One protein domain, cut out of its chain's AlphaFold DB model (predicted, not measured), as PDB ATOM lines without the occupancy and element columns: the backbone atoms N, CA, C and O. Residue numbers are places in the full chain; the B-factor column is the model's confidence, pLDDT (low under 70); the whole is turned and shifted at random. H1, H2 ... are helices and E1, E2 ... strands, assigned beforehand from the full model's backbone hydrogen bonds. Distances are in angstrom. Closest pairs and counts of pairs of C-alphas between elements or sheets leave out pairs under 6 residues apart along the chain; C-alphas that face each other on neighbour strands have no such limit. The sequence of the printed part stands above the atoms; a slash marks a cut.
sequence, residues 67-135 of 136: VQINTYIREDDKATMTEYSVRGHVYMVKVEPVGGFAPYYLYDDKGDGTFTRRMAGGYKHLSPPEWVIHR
ATOM      1  N   VAL A  67     218.466 212.070 276.736       87.25
ATOM      2  CA  VAL A  67     217.595 211.050 277.320       87.25
ATOM      3  C   VAL A  67     216.569 211.743 278.211       87.25
ATOM      4  O   VAL A  67     216.920 212.390 279.196       87.25
ATOM      5  N   GLN A  68     215.294 211.573 277.886       91.25
ATOM      6  CA  GLN A  68     214.173 211.987 278.719       91.25
ATOM      7  C   GLN A  68     213.778 210.827 279.633       91.25
ATOM      8  O   GLN A  68     213.687 209.679 279.191       91.25
ATOM      9  N   ILE A  69     213.552 211.128 280.912       94.44
ATOM     10  CA  ILE A  69     213.205 210.135 281.931       94.44
ATOM     11  C   ILE A  69     211.859 210.508 282.539       94.44
ATOM     12  O   ILE A  69     211.739 211.548 283.185       94.44
ATOM     13  N   ASN A  70     210.863 209.640 282.374       95.25
ATOM     14  CA  ASN A  70     209.531 209.810 282.953       95.25
ATOM     15  C   ASN A  70     209.282 208.709 283.980       95.25
ATOM     16  O   ASN A  70     209.479 207.535 283.684       95.25
ATOM     17  N   THR A  71     208.850 209.070 285.190       96.75
ATOM     18  CA  THR A  71     208.510 208.095 286.237       96.75
ATOM     19  C   THR A  71     207.064 208.262 286.673       96.75
ATOM     20  O   THR A  71     206.635 209.374 286.973       96.75
ATOM     21  N   TYR A  72     206.324 207.158 286.727       97.00
ATOM     22  CA  TYR A  72     204.933 207.124 287.170       97.00
ATOM     23  C   TYR A  72     204.600 205.791 287.844       97.00
ATOM     24  O   TYR A  72     205.347 204.819 287.756       97.00
ATOM     25  N   ILE A  73     203.463 205.747 288.537       97.00
ATOM     26  CA  ILE A  73     202.945 204.533 289.173       97.00
ATOM     27  C   ILE A  73     201.794 204.020 288.318       97.00
ATOM     28  O   ILE A  73     200.852 204.764 288.043       97.00
ATOM     29  N   ARG A  74     201.855 202.756 287.900       95.25
ATOM     30  CA  ARG A  74     200.746 202.117 287.189       95.25
ATOM     31  C   ARG A  74     199.632 201.778 288.177       95.25
ATOM     32  O   ARG A  74     199.882 201.223 289.245       95.25
ATOM     33  N   GLU A  75     198.392 202.115 287.842       94.62
ATOM     34  CA  GLU A  75     197.278 201.981 288.785       94.62
ATOM     35  C   GLU A  75     196.898 200.528 289.092       94.62
ATOM     36  O   GLU A  75     196.524 200.252 290.236       94.62
ATOM     37  N   ASP A  76     197.042 199.627 288.120       93.12
ATOM     38  CA  ASP A  76     196.593 198.233 288.207       93.12
ATOM     39  C   ASP A  76     197.397 197.407 289.218       93.12
ATOM     40  O   ASP A  76     196.838 196.764 290.106       93.12
ATOM     41  N   ASP A  77     198.724 197.435 289.094       93.06
ATOM     42  CA  ASP A  77     199.665 196.629 289.880       93.06
ATOM     43  C   ASP A  77     200.435 197.463 290.917       93.06
ATOM     44  O   ASP A  77     201.258 196.924 291.657       93.06
ATOM     45  N   LYS A  78     200.172 198.778 290.982       95.81
ATOM     46  CA  LYS A  78     200.905 199.758 291.801       95.81
ATOM     47  C   LYS A  78     202.416 199.752 291.555       95.81
ATOM     48  O   LYS A  78     203.165 200.270 292.381       95.81
ATOM     49  N   ALA A  79     202.875 199.186 290.440       95.44
ATOM     50  CA  ALA A  79     204.288 199.111 290.124       95.44
ATOM     51  C   ALA A  79     204.808 200.476 289.659       95.44
ATOM     52  O   ALA A  79     204.135 201.205 288.920       95.44
ATOM     53  N   THR A  80     206.028 200.811 290.075       96.56
ATOM     54  CA  THR A  80     206.711 202.021 289.610       96.56
ATOM     55  C   THR A  80     207.322 201.743 288.241       96.56
ATOM     56  O   THR A  80     208.066 200.774 288.064       96.56
ATOM     57  N   MET A  81     206.994 202.591 287.274       96.00
ATOM     58  CA  MET A  81     207.506 202.556 285.909       96.00
ATOM     59  C   MET A  81     208.441 203.742 285.707       96.00
ATOM     60  O   MET A  81     208.043 204.879 285.954       96.00
ATOM     61  N   THR A  82     209.656 203.488 285.229       96.50
ATOM     62  CA  THR A  82     210.571 204.534 284.754       96.50
ATOM     63  C   THR A  82     210.863 204.302 283.280       96.50
ATOM     64  O   THR A  82     211.520 203.326 282.916       96.50
ATOM     65  N   GLU A  83     210.374 205.197 282.436       95.50
ATOM     66  CA  GLU A  83     210.578 205.189 280.993       95.50
ATOM     67  C   GLU A  83     211.768 206.057 280.620       95.50
ATOM     68  O   GLU A  83     211.911 207.182 281.098       95.50
ATOM     69  N   TYR A  84     212.587 205.534 279.720       93.56
ATOM     70  CA  TYR A  84     213.714 206.224 279.126       93.56
ATOM     71  C   TYR A  84     213.425 206.380 277.641       93.56
ATOM     72  O   TYR A  84     213.247 205.387 276.923       93.56
ATOM     73  N   SER A  85     213.363 207.624 277.183       91.69
ATOM     74  CA  SER A  85     213.100 207.950 275.790       91.69
ATOM     75  C   SER A  85     214.163 208.873 275.217       91.69
ATOM     76  O   SER A  85     214.801 209.648 275.922       91.69
ATOM     77  N   VAL A  86     214.384 208.765 273.914       89.38
ATOM     78  CA  VAL A  86     215.295 209.627 273.157       89.38
ATOM     79  C   VAL A  86     214.554 210.040 271.893       89.38
ATOM     80  O   VAL A  86     214.003 209.196 271.188       89.38
ATOM     81  N   ARG A  87     214.490 211.348 271.617       86.25
ATOM     82  CA  ARG A  87     213.732 211.919 270.480       86.25
ATOM     83  C   ARG A  87     212.261 211.464 270.418       86.25
ATOM     84  O   ARG A  87     211.723 211.266 269.337       86.25
ATOM     85  N   GLY A  88     211.622 211.276 271.573       87.81
ATOM     86  CA  GLY A  88     210.223 210.836 271.658       87.81
ATOM     87  C   GLY A  88     210.001 209.327 271.500       87.81
ATOM     88  O   GLY A  88     208.861 208.883 271.584       87.81
ATOM     89  N   HIS A  89     211.060 208.529 271.327       88.56
ATOM     90  CA  HIS A  89     210.970 207.069 271.261       88.56
ATOM     91  C   HIS A  89     211.430 206.446 272.577       88.56
ATOM     92  O   HIS A  89     212.563 206.672 273.006       88.56
ATOM     93  N   VAL A  90     210.557 205.671 273.220       92.38
ATOM     94  CA  VAL A  90     210.887 204.908 274.432       92.38
ATOM     95  C   VAL A  90     211.721 203.696 274.033       92.38
ATOM     96  O   VAL A  90     211.269 202.883 273.237       92.38
ATOM     97  N   TYR A  91     212.918 203.560 274.601       91.94
ATOM     98  CA  TYR A  91     213.802 202.417 274.325       91.94
ATOM     99  C   TYR A  91     214.011 201.511 275.528       91.94
ATOM    100  O   TYR A  91     214.434 200.368 275.375       91.94
ATOM    101  N   MET A  92     213.759 202.017 276.733       93.38
ATOM    102  CA  MET A  92     213.916 201.243 277.950       93.38
ATOM    103  C   MET A  92     212.824 201.609 278.943       93.38
ATOM    104  O   MET A  92     212.491 202.778 279.113       93.38
ATOM    105  N   VAL A  93     212.299 200.603 279.632       94.44
ATOM    106  CA  VAL A  93     211.385 200.788 280.757       94.44
ATOM    107  C   VAL A  93     211.886 199.952 281.917       94.44
ATOM    108  O   VAL A  93     211.967 198.728 281.818       94.44
ATOM    109  N   LYS A  94     212.233 200.601 283.024       94.12
ATOM    110  CA  LYS A  94     212.465 199.925 284.297       94.12
ATOM    111  C   LYS A  94     211.117 199.717 284.972       94.12
ATOM    112  O   LYS A  94     210.356 200.665 285.144       94.12
ATOM    113  N   VAL A  95     210.852 198.483 285.368       94.94
ATOM    114  CA  VAL A  95     209.655 198.095 286.105       94.94
ATOM    115  C   VAL A  95     210.066 197.672 287.506       94.94
ATOM    116  O   VAL A  95     210.879 196.757 287.663       94.94
ATOM    117  N   GLU A  96     209.492 198.319 288.515       94.56
ATOM    118  CA  GLU A  96     209.678 197.992 289.930       94.56
ATOM    119  C   GLU A  96     208.346 197.498 290.508       94.56
ATOM    120  O   GLU A  96     207.489 198.308 290.876       94.56
ATOM    121  N   PRO A  97     208.126 196.170 290.551       94.69
ATOM    122  CA  PRO A  97     206.887 195.614 291.072       94.69
ATOM    123  C   PRO A  97     206.764 195.826 292.583       94.69
ATOM    124  O   PRO A  97     207.753 195.787 293.320       94.69
ATOM    125  N   VAL A  98     205.531 195.959 293.069       94.12
ATOM    126  CA  VAL A  98     205.249 195.955 294.513       94.12
ATOM    127  C   VAL A  98     205.442 194.565 295.119       94.12
ATOM    128  O   VAL A  98     205.382 193.557 294.425       94.12
ATOM    129  N   GLY A  99     205.647 194.491 296.436       90.44
ATOM    130  CA  GLY A  99     205.733 193.206 297.145       90.44
ATOM    131  C   GLY A  99     207.132 192.584 297.194       90.44
ATOM    132  O   GLY A  99     207.262 191.409 297.520       90.44
ATOM    133  N   GLY A 100     208.181 193.363 296.910       86.44
ATOM    134  CA  GLY A 100     209.574 192.939 297.099       86.44
ATOM    135  C   GLY A 100     210.131 192.046 295.990       86.44
ATOM    136  O   GLY A 100     211.190 191.444 296.166       86.44
ATOM    137  N   PHE A 101     209.446 191.949 294.849       89.00
ATOM    138  CA  PHE A 101     210.007 191.303 293.665       89.00
ATOM    139  C   PHE A 101     211.152 192.138 293.081       89.00
ATOM    140  O   PHE A 101     211.180 193.362 293.195       89.00
ATOM    141  N   ALA A 102     212.106 191.463 292.438       90.50
ATOM    142  CA  ALA A 102     213.235 192.133 291.811       90.50
ATOM    143  C   ALA A 102     212.775 193.002 290.625       90.50
ATOM    144  O   ALA A 102     211.921 192.564 289.843       90.50
ATOM    145  N   PRO A 103     213.364 194.198 290.445       91.69
ATOM    146  CA  PRO A 103     213.082 195.022 289.286       91.69
ATOM    147  C   PRO A 103     213.572 194.339 288.008       91.69
ATOM    148  O   PRO A 103     214.533 193.561 288.004       91.69
ATOM    149  N   TYR A 104     212.916 194.647 286.900       91.44
ATOM    150  CA  TYR A 104     213.323 194.183 285.581       91.44
ATOM    151  C   TYR A 104     213.205 195.307 284.566       91.44
ATOM    152  O   TYR A 104     212.558 196.323 284.803       91.44
ATOM    153  N   TYR A 105     213.853 195.113 283.429       92.62
ATOM    154  CA  TYR A 105     213.898 196.099 282.368       92.62
ATOM    155  C   TYR A 105     213.256 195.532 281.109       92.62
ATOM    156  O   TYR A 105     213.392 194.350 280.790       92.62
ATOM    157  N   LEU A 106     212.554 196.388 280.392       92.94
ATOM    158  CA  LEU A 106     212.040 196.145 279.056       92.94
ATOM    159  C   LEU A 106     212.888 196.978 278.103       92.94
ATOM    160  O   LEU A 106     213.063 198.163 278.361       92.94
ATOM    161  N   TYR A 107     213.425 196.374 277.048       90.56
ATOM    162  CA  TYR A 107     214.256 197.072 276.064       90.56
ATOM    163  C   TYR A 107     213.685 196.918 274.665       90.56
ATOM    164  O   TYR A 107     213.362 195.801 274.265       90.56
ATOM    165  N   ASP A 108     213.621 198.020 273.931       91.56
ATOM    166  CA  ASP A 108     213.415 198.031 272.489       91.56
ATOM    167  C   ASP A 108     214.762 198.307 271.810       91.56
ATOM    168  O   ASP A 108     215.240 199.443 271.736       91.56
ATOM    169  N   ASP A 109     215.410 197.231 271.366       85.19
ATOM    170  CA  ASP A 109     216.720 197.313 270.721       85.19
ATOM    171  C   ASP A 109     216.616 197.878 269.292       85.19
ATOM    172  O   ASP A 109     217.535 198.561 268.836       85.19
ATOM    173  N   LYS A 110     215.493 197.626 268.601       85.38
ATOM    174  CA  LYS A 110     215.298 197.925 267.171       85.38
ATOM    175  C   LYS A 110     214.608 199.262 266.914       85.38
ATOM    176  O   LYS A 110     214.713 199.788 265.809       85.38
ATOM    177  N   GLY A 111     213.921 199.812 267.909       86.06
ATOM    178  CA  GLY A 111     213.083 201.000 267.763       86.06
ATOM    179  C   GLY A 111     211.744 200.712 267.075       86.06
ATOM    180  O   GLY A 111     211.158 201.629 266.500       86.06
ATOM    181  N   ASP A 112     211.283 199.455 267.067       86.12
ATOM    182  CA  ASP A 112     210.022 199.039 266.429       86.12
ATOM    183  C   ASP A 112     208.833 198.976 267.409       86.12
ATOM    184  O   ASP A 112     207.708 198.665 267.011       86.12
ATOM    185  N   GLY A 113     209.065 199.302 268.686       86.69
ATOM    186  CA  GLY A 113     208.086 199.217 269.768       86.69
ATOM    187  C   GLY A 113     207.948 197.820 270.379       86.69
ATOM    188  O   GLY A 113     207.118 197.627 271.273       86.69
ATOM    189  N   THR A 114     208.737 196.838 269.939       90.69
ATOM    190  CA  THR A 114     208.753 195.489 270.509       90.69
ATOM    191  C   THR A 114     209.752 195.412 271.650       90.69
ATOM    192  O   THR A 114     210.966 195.452 271.462       90.69
ATOM    193  N   PHE A 115     209.238 195.216 272.861       91.75
ATOM    194  CA  PHE A 115     210.074 195.170 274.050       91.75
ATOM    195  C   PHE A 115     210.470 193.746 274.438       91.75
ATOM    196  O   PHE A 115     209.628 192.872 274.653       91.75
ATOM    197  N   THR A 116     211.767 193.535 274.638       89.94
ATOM    198  CA  THR A 116     212.314 192.305 275.208       89.94
ATOM    199  C   THR A 116     212.535 192.477 276.706       89.94
ATOM    200  O   THR A 116     213.240 193.387 277.152       89.94
ATOM    201  N   ARG A 117     211.959 191.574 277.508       88.62
ATOM    202  CA  ARG A 117     212.161 191.554 278.961       88.62
ATOM    203  C   ARG A 117     213.551 191.035 279.312       88.62
ATOM    204  O   ARG A 117     213.957 189.959 278.879       88.62
ATOM    205  N   ARG A 118     214.242 191.769 280.177       81.62
ATOM    206  CA  ARG A 118     215.583 191.468 280.679       81.62
ATOM    207  C   ARG A 118     215.590 191.599 282.205       81.62
ATOM    208  O   ARG A 118     215.090 192.574 282.762       81.62
ATOM    209  N   MET A 119     216.116 190.590 282.898       73.94
ATOM    210  CA  MET A 119     216.215 190.602 284.365       73.94
ATOM    211  C   MET A 119     217.361 191.511 284.820       73.94
ATOM    212  O   MET A 119     218.401 191.570 284.157       73.94
ATOM    213  N   ALA A 120     217.199 192.183 285.965       64.81
ATOM    214  CA  ALA A 120     218.293 192.911 286.599       64.81
ATOM    215  C   ALA A 120     219.457 191.943 286.893       64.81
ATOM    216  O   ALA A 120     219.282 190.944 287.587       64.81
ATOM    217  N   GLY A 121     220.628 192.207 286.301       62.75
ATOM    218  CA  GLY A 121     221.817 191.344 286.392       62.75
ATOM    219  C   GLY A 121     222.065 190.420 285.192       62.75
ATOM    220  O   GLY A 121     223.102 189.767 285.145       62.75
ATOM    221  N   GLY A 122     221.176 190.390 284.191       60.06
ATOM    222  CA  GLY A 122     221.413 189.660 282.933       60.06
ATOM    223  C   GLY A 122     222.442 190.321 282.004       60.06
ATOM    224  O   GLY A 122     222.903 189.696 281.053       60.06
ATOM    225  N   TYR A 123     222.815 191.573 282.287       55.38
ATOM    226  CA  TYR A 123     223.793 192.346 281.527       55.38
ATOM    227  C   TYR A 123     225.100 192.459 282.296       55.38
ATOM    228  O   TYR A 123     225.144 193.020 283.388       55.38
ATOM    229  N   LYS A 124     226.181 191.981 281.678       59.53
ATOM    230  CA  LYS A 124     227.549 192.267 282.124       59.53
ATOM    231  C   LYS A 124     227.995 193.686 281.709       59.53
ATOM    232  O   LYS A 124     228.980 194.184 282.239       59.53
ATOM    233  N   HIS A 125     227.271 194.344 280.791       61.19
ATOM    234  CA  HIS A 125     227.580 195.676 280.246       61.19
ATOM    235  C   HIS A 125     226.287 196.408 279.832       61.19
ATOM    236  O   HIS A 125     225.418 195.793 279.222       61.19
ATOM    237  N   LEU A 126     226.154 197.703 280.142       66.62
ATOM    238  CA  LEU A 126     225.071 198.557 279.632       66.62
ATOM    239  C   LEU A 126     225.388 198.934 278.175       66.62
ATOM    240  O   LEU A 126     226.438 199.521 277.924       66.62
ATOM    241  N   SER A 127     224.513 198.600 277.222       71.56
ATOM    242  CA  SER A 127     224.698 198.923 275.797       71.56
ATOM    243  C   SER A 127     223.589 199.857 275.298       71.56
ATOM    244  O   SER A 127     222.428 199.646 275.660       71.56
ATOM    245  N   PRO A 128     223.917 200.887 274.492       73.31
ATOM    246  CA  PRO A 128     222.914 201.749 273.873       73.31
ATOM    247  C   PRO A 128     222.090 200.981 272.818       73.31
ATOM    248  O   PRO A 128     222.595 200.004 272.260       73.31
ATOM    249  N   PRO A 129     220.847 201.407 272.519       71.12
ATOM    250  CA  PRO A 129     220.011 200.780 271.490       71.12
ATOM    251  C   PRO A 129     220.630 200.861 270.087       71.12
ATOM    252  O   PRO A 129     221.297 201.848 269.761       71.12
ATOM    253  N   GLU A 130     220.357 199.880 269.221       80.56
ATOM    254  CA  GLU A 130     220.964 199.813 267.880       80.56
ATOM    255  C   GLU A 130     220.575 201.009 267.004       80.56
ATOM    256  O   GLU A 130     221.410 201.563 266.288       80.56
ATOM    257  N   TRP A 131     219.327 201.462 267.088       73.00
ATOM    258  CA  TRP A 131     218.839 202.608 266.320       73.00
ATOM    259  C   TRP A 131     219.499 203.940 266.724       73.00
ATOM    260  O   TRP A 131     219.499 204.895 265.944       73.00
ATOM    261  N   VAL A 132     220.077 204.022 267.930       73.88
ATOM    262  CA  VAL A 132     220.830 205.203 268.379       73.88
ATOM    263  C   VAL A 132     222.188 205.270 267.682       73.88
ATOM    264  O   VAL A 132     222.626 206.364 267.328       73.88
ATOM    265  N   ILE A 133     222.831 204.119 267.456       77.75
ATOM    266  CA  ILE A 133     224.199 204.031 266.922       77.75
ATOM    267  C   ILE A 133     224.269 203.937 265.388       77.75
ATOM    268  O   ILE A 133     225.299 204.274 264.815       77.75
ATOM    269  N   HIS A 134     223.193 203.539 264.699       66.44
ATOM    270  CA  HIS A 134     223.151 203.422 263.230       66.44
ATOM    271  C   HIS A 134     222.777 204.733 262.512       66.44
ATOM    272  O   HIS A 134     221.946 204.736 261.602       66.44
ATOM    273  N   ARG A 135     223.363 205.867 262.908       60.94
ATOM    274  CA  ARG A 135     223.150 207.149 262.218       60.94
ATOM    275  C   ARG A 135     224.432 207.615 261.541       60.94
ATOM    276  O   ARG A 135     225.435 207.819 262.218       60.94
TER     277      ARG A 135
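AT A GLANCE: This is residues 67 to 135 of the 136 residues of the protein "DUF2782 domain-containing protein" of Zetaproteobacteria bacterium CG_4_10_14_0_8_um_filter_49_80 (UniProt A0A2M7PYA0). One strongly twisted sheet of five strands, folded as a zigzag of hairpins, makes the body, and after its last strand E5 a stretch without named elements folds back toward the other end of the sheet, where the one-turn helix H1 lies past the strand ends. The long axis runs from the turn after E3 to the residues after H1. The printed part has 69 residues, in the order E1, E2, E3, E4, E5, H1; the sheet has that same strand order and is antiparallel throughout. The class is mostly strand, with under half of the residues in named elements. The whole is compact, with a radius of gyration of the C-alphas of 12.6 A, and only just elongated, spanning 41 by 27 by 18 A.

IN THESE COORDINATES: Find C-alpha 67 at (217.595, 211.050, 277.320); from there E1 runs 19.9 A to residue 73. E2, residues 80 to 86, runs 20.1 A. E3, residues 89 to 96, is the longest strand by residues and covers 20.8 A, ending at C-alpha 96 at (209.678, 197.992, 289.930). Read on to E4, residues 104 to 107, 10.0 A long, and E5, residues 116 to 119, 10.1 A long. H1, residues 130 to 133, measures 5.4 A and ends at C-alpha 133 at (224.199, 204.031, 266.922).

HOW THE PARTS SIT: Begin at the edge strand E1: the five strands form a meander, each strand the antiparallel neighbour of the one before, and each successive pair is a hairpin. Between E1 and E2, at 160 degrees, look at N 70 and O 83, 3.0 A apart and within hydrogen-bond range. E2 and E3, also at 160 degrees, have N 82 and O 94 within that range at 2.9 A. E3 and E4 stand at 170 degrees, with N 93 and O 106 at 2.9 A. E4 and the other edge strand E5 stand at 151 degrees, with N 118 and O 105 at 2.8 A. From edge to edge the strands' lines turn by 75 degrees. H1 is not on the sheet, but only just, with 4 pairs of C-alphas within 10 A, and it is apart from E1, E2, E3 and E4. H1 is too short for an O i to N i+4 pair; its one O i to N i+3 pair is within range.

THE WHOLE: The two C-alphas farthest apart are those of Gly 99 and Arg 135, 41.4 A. The printed part has no cut. The link from E2 to E3 is tight, the others are short, and no link is long. The mean pLDDT of the printed part is 85.9; look for values under 70 at residues 120 to 126 and 134 to 135.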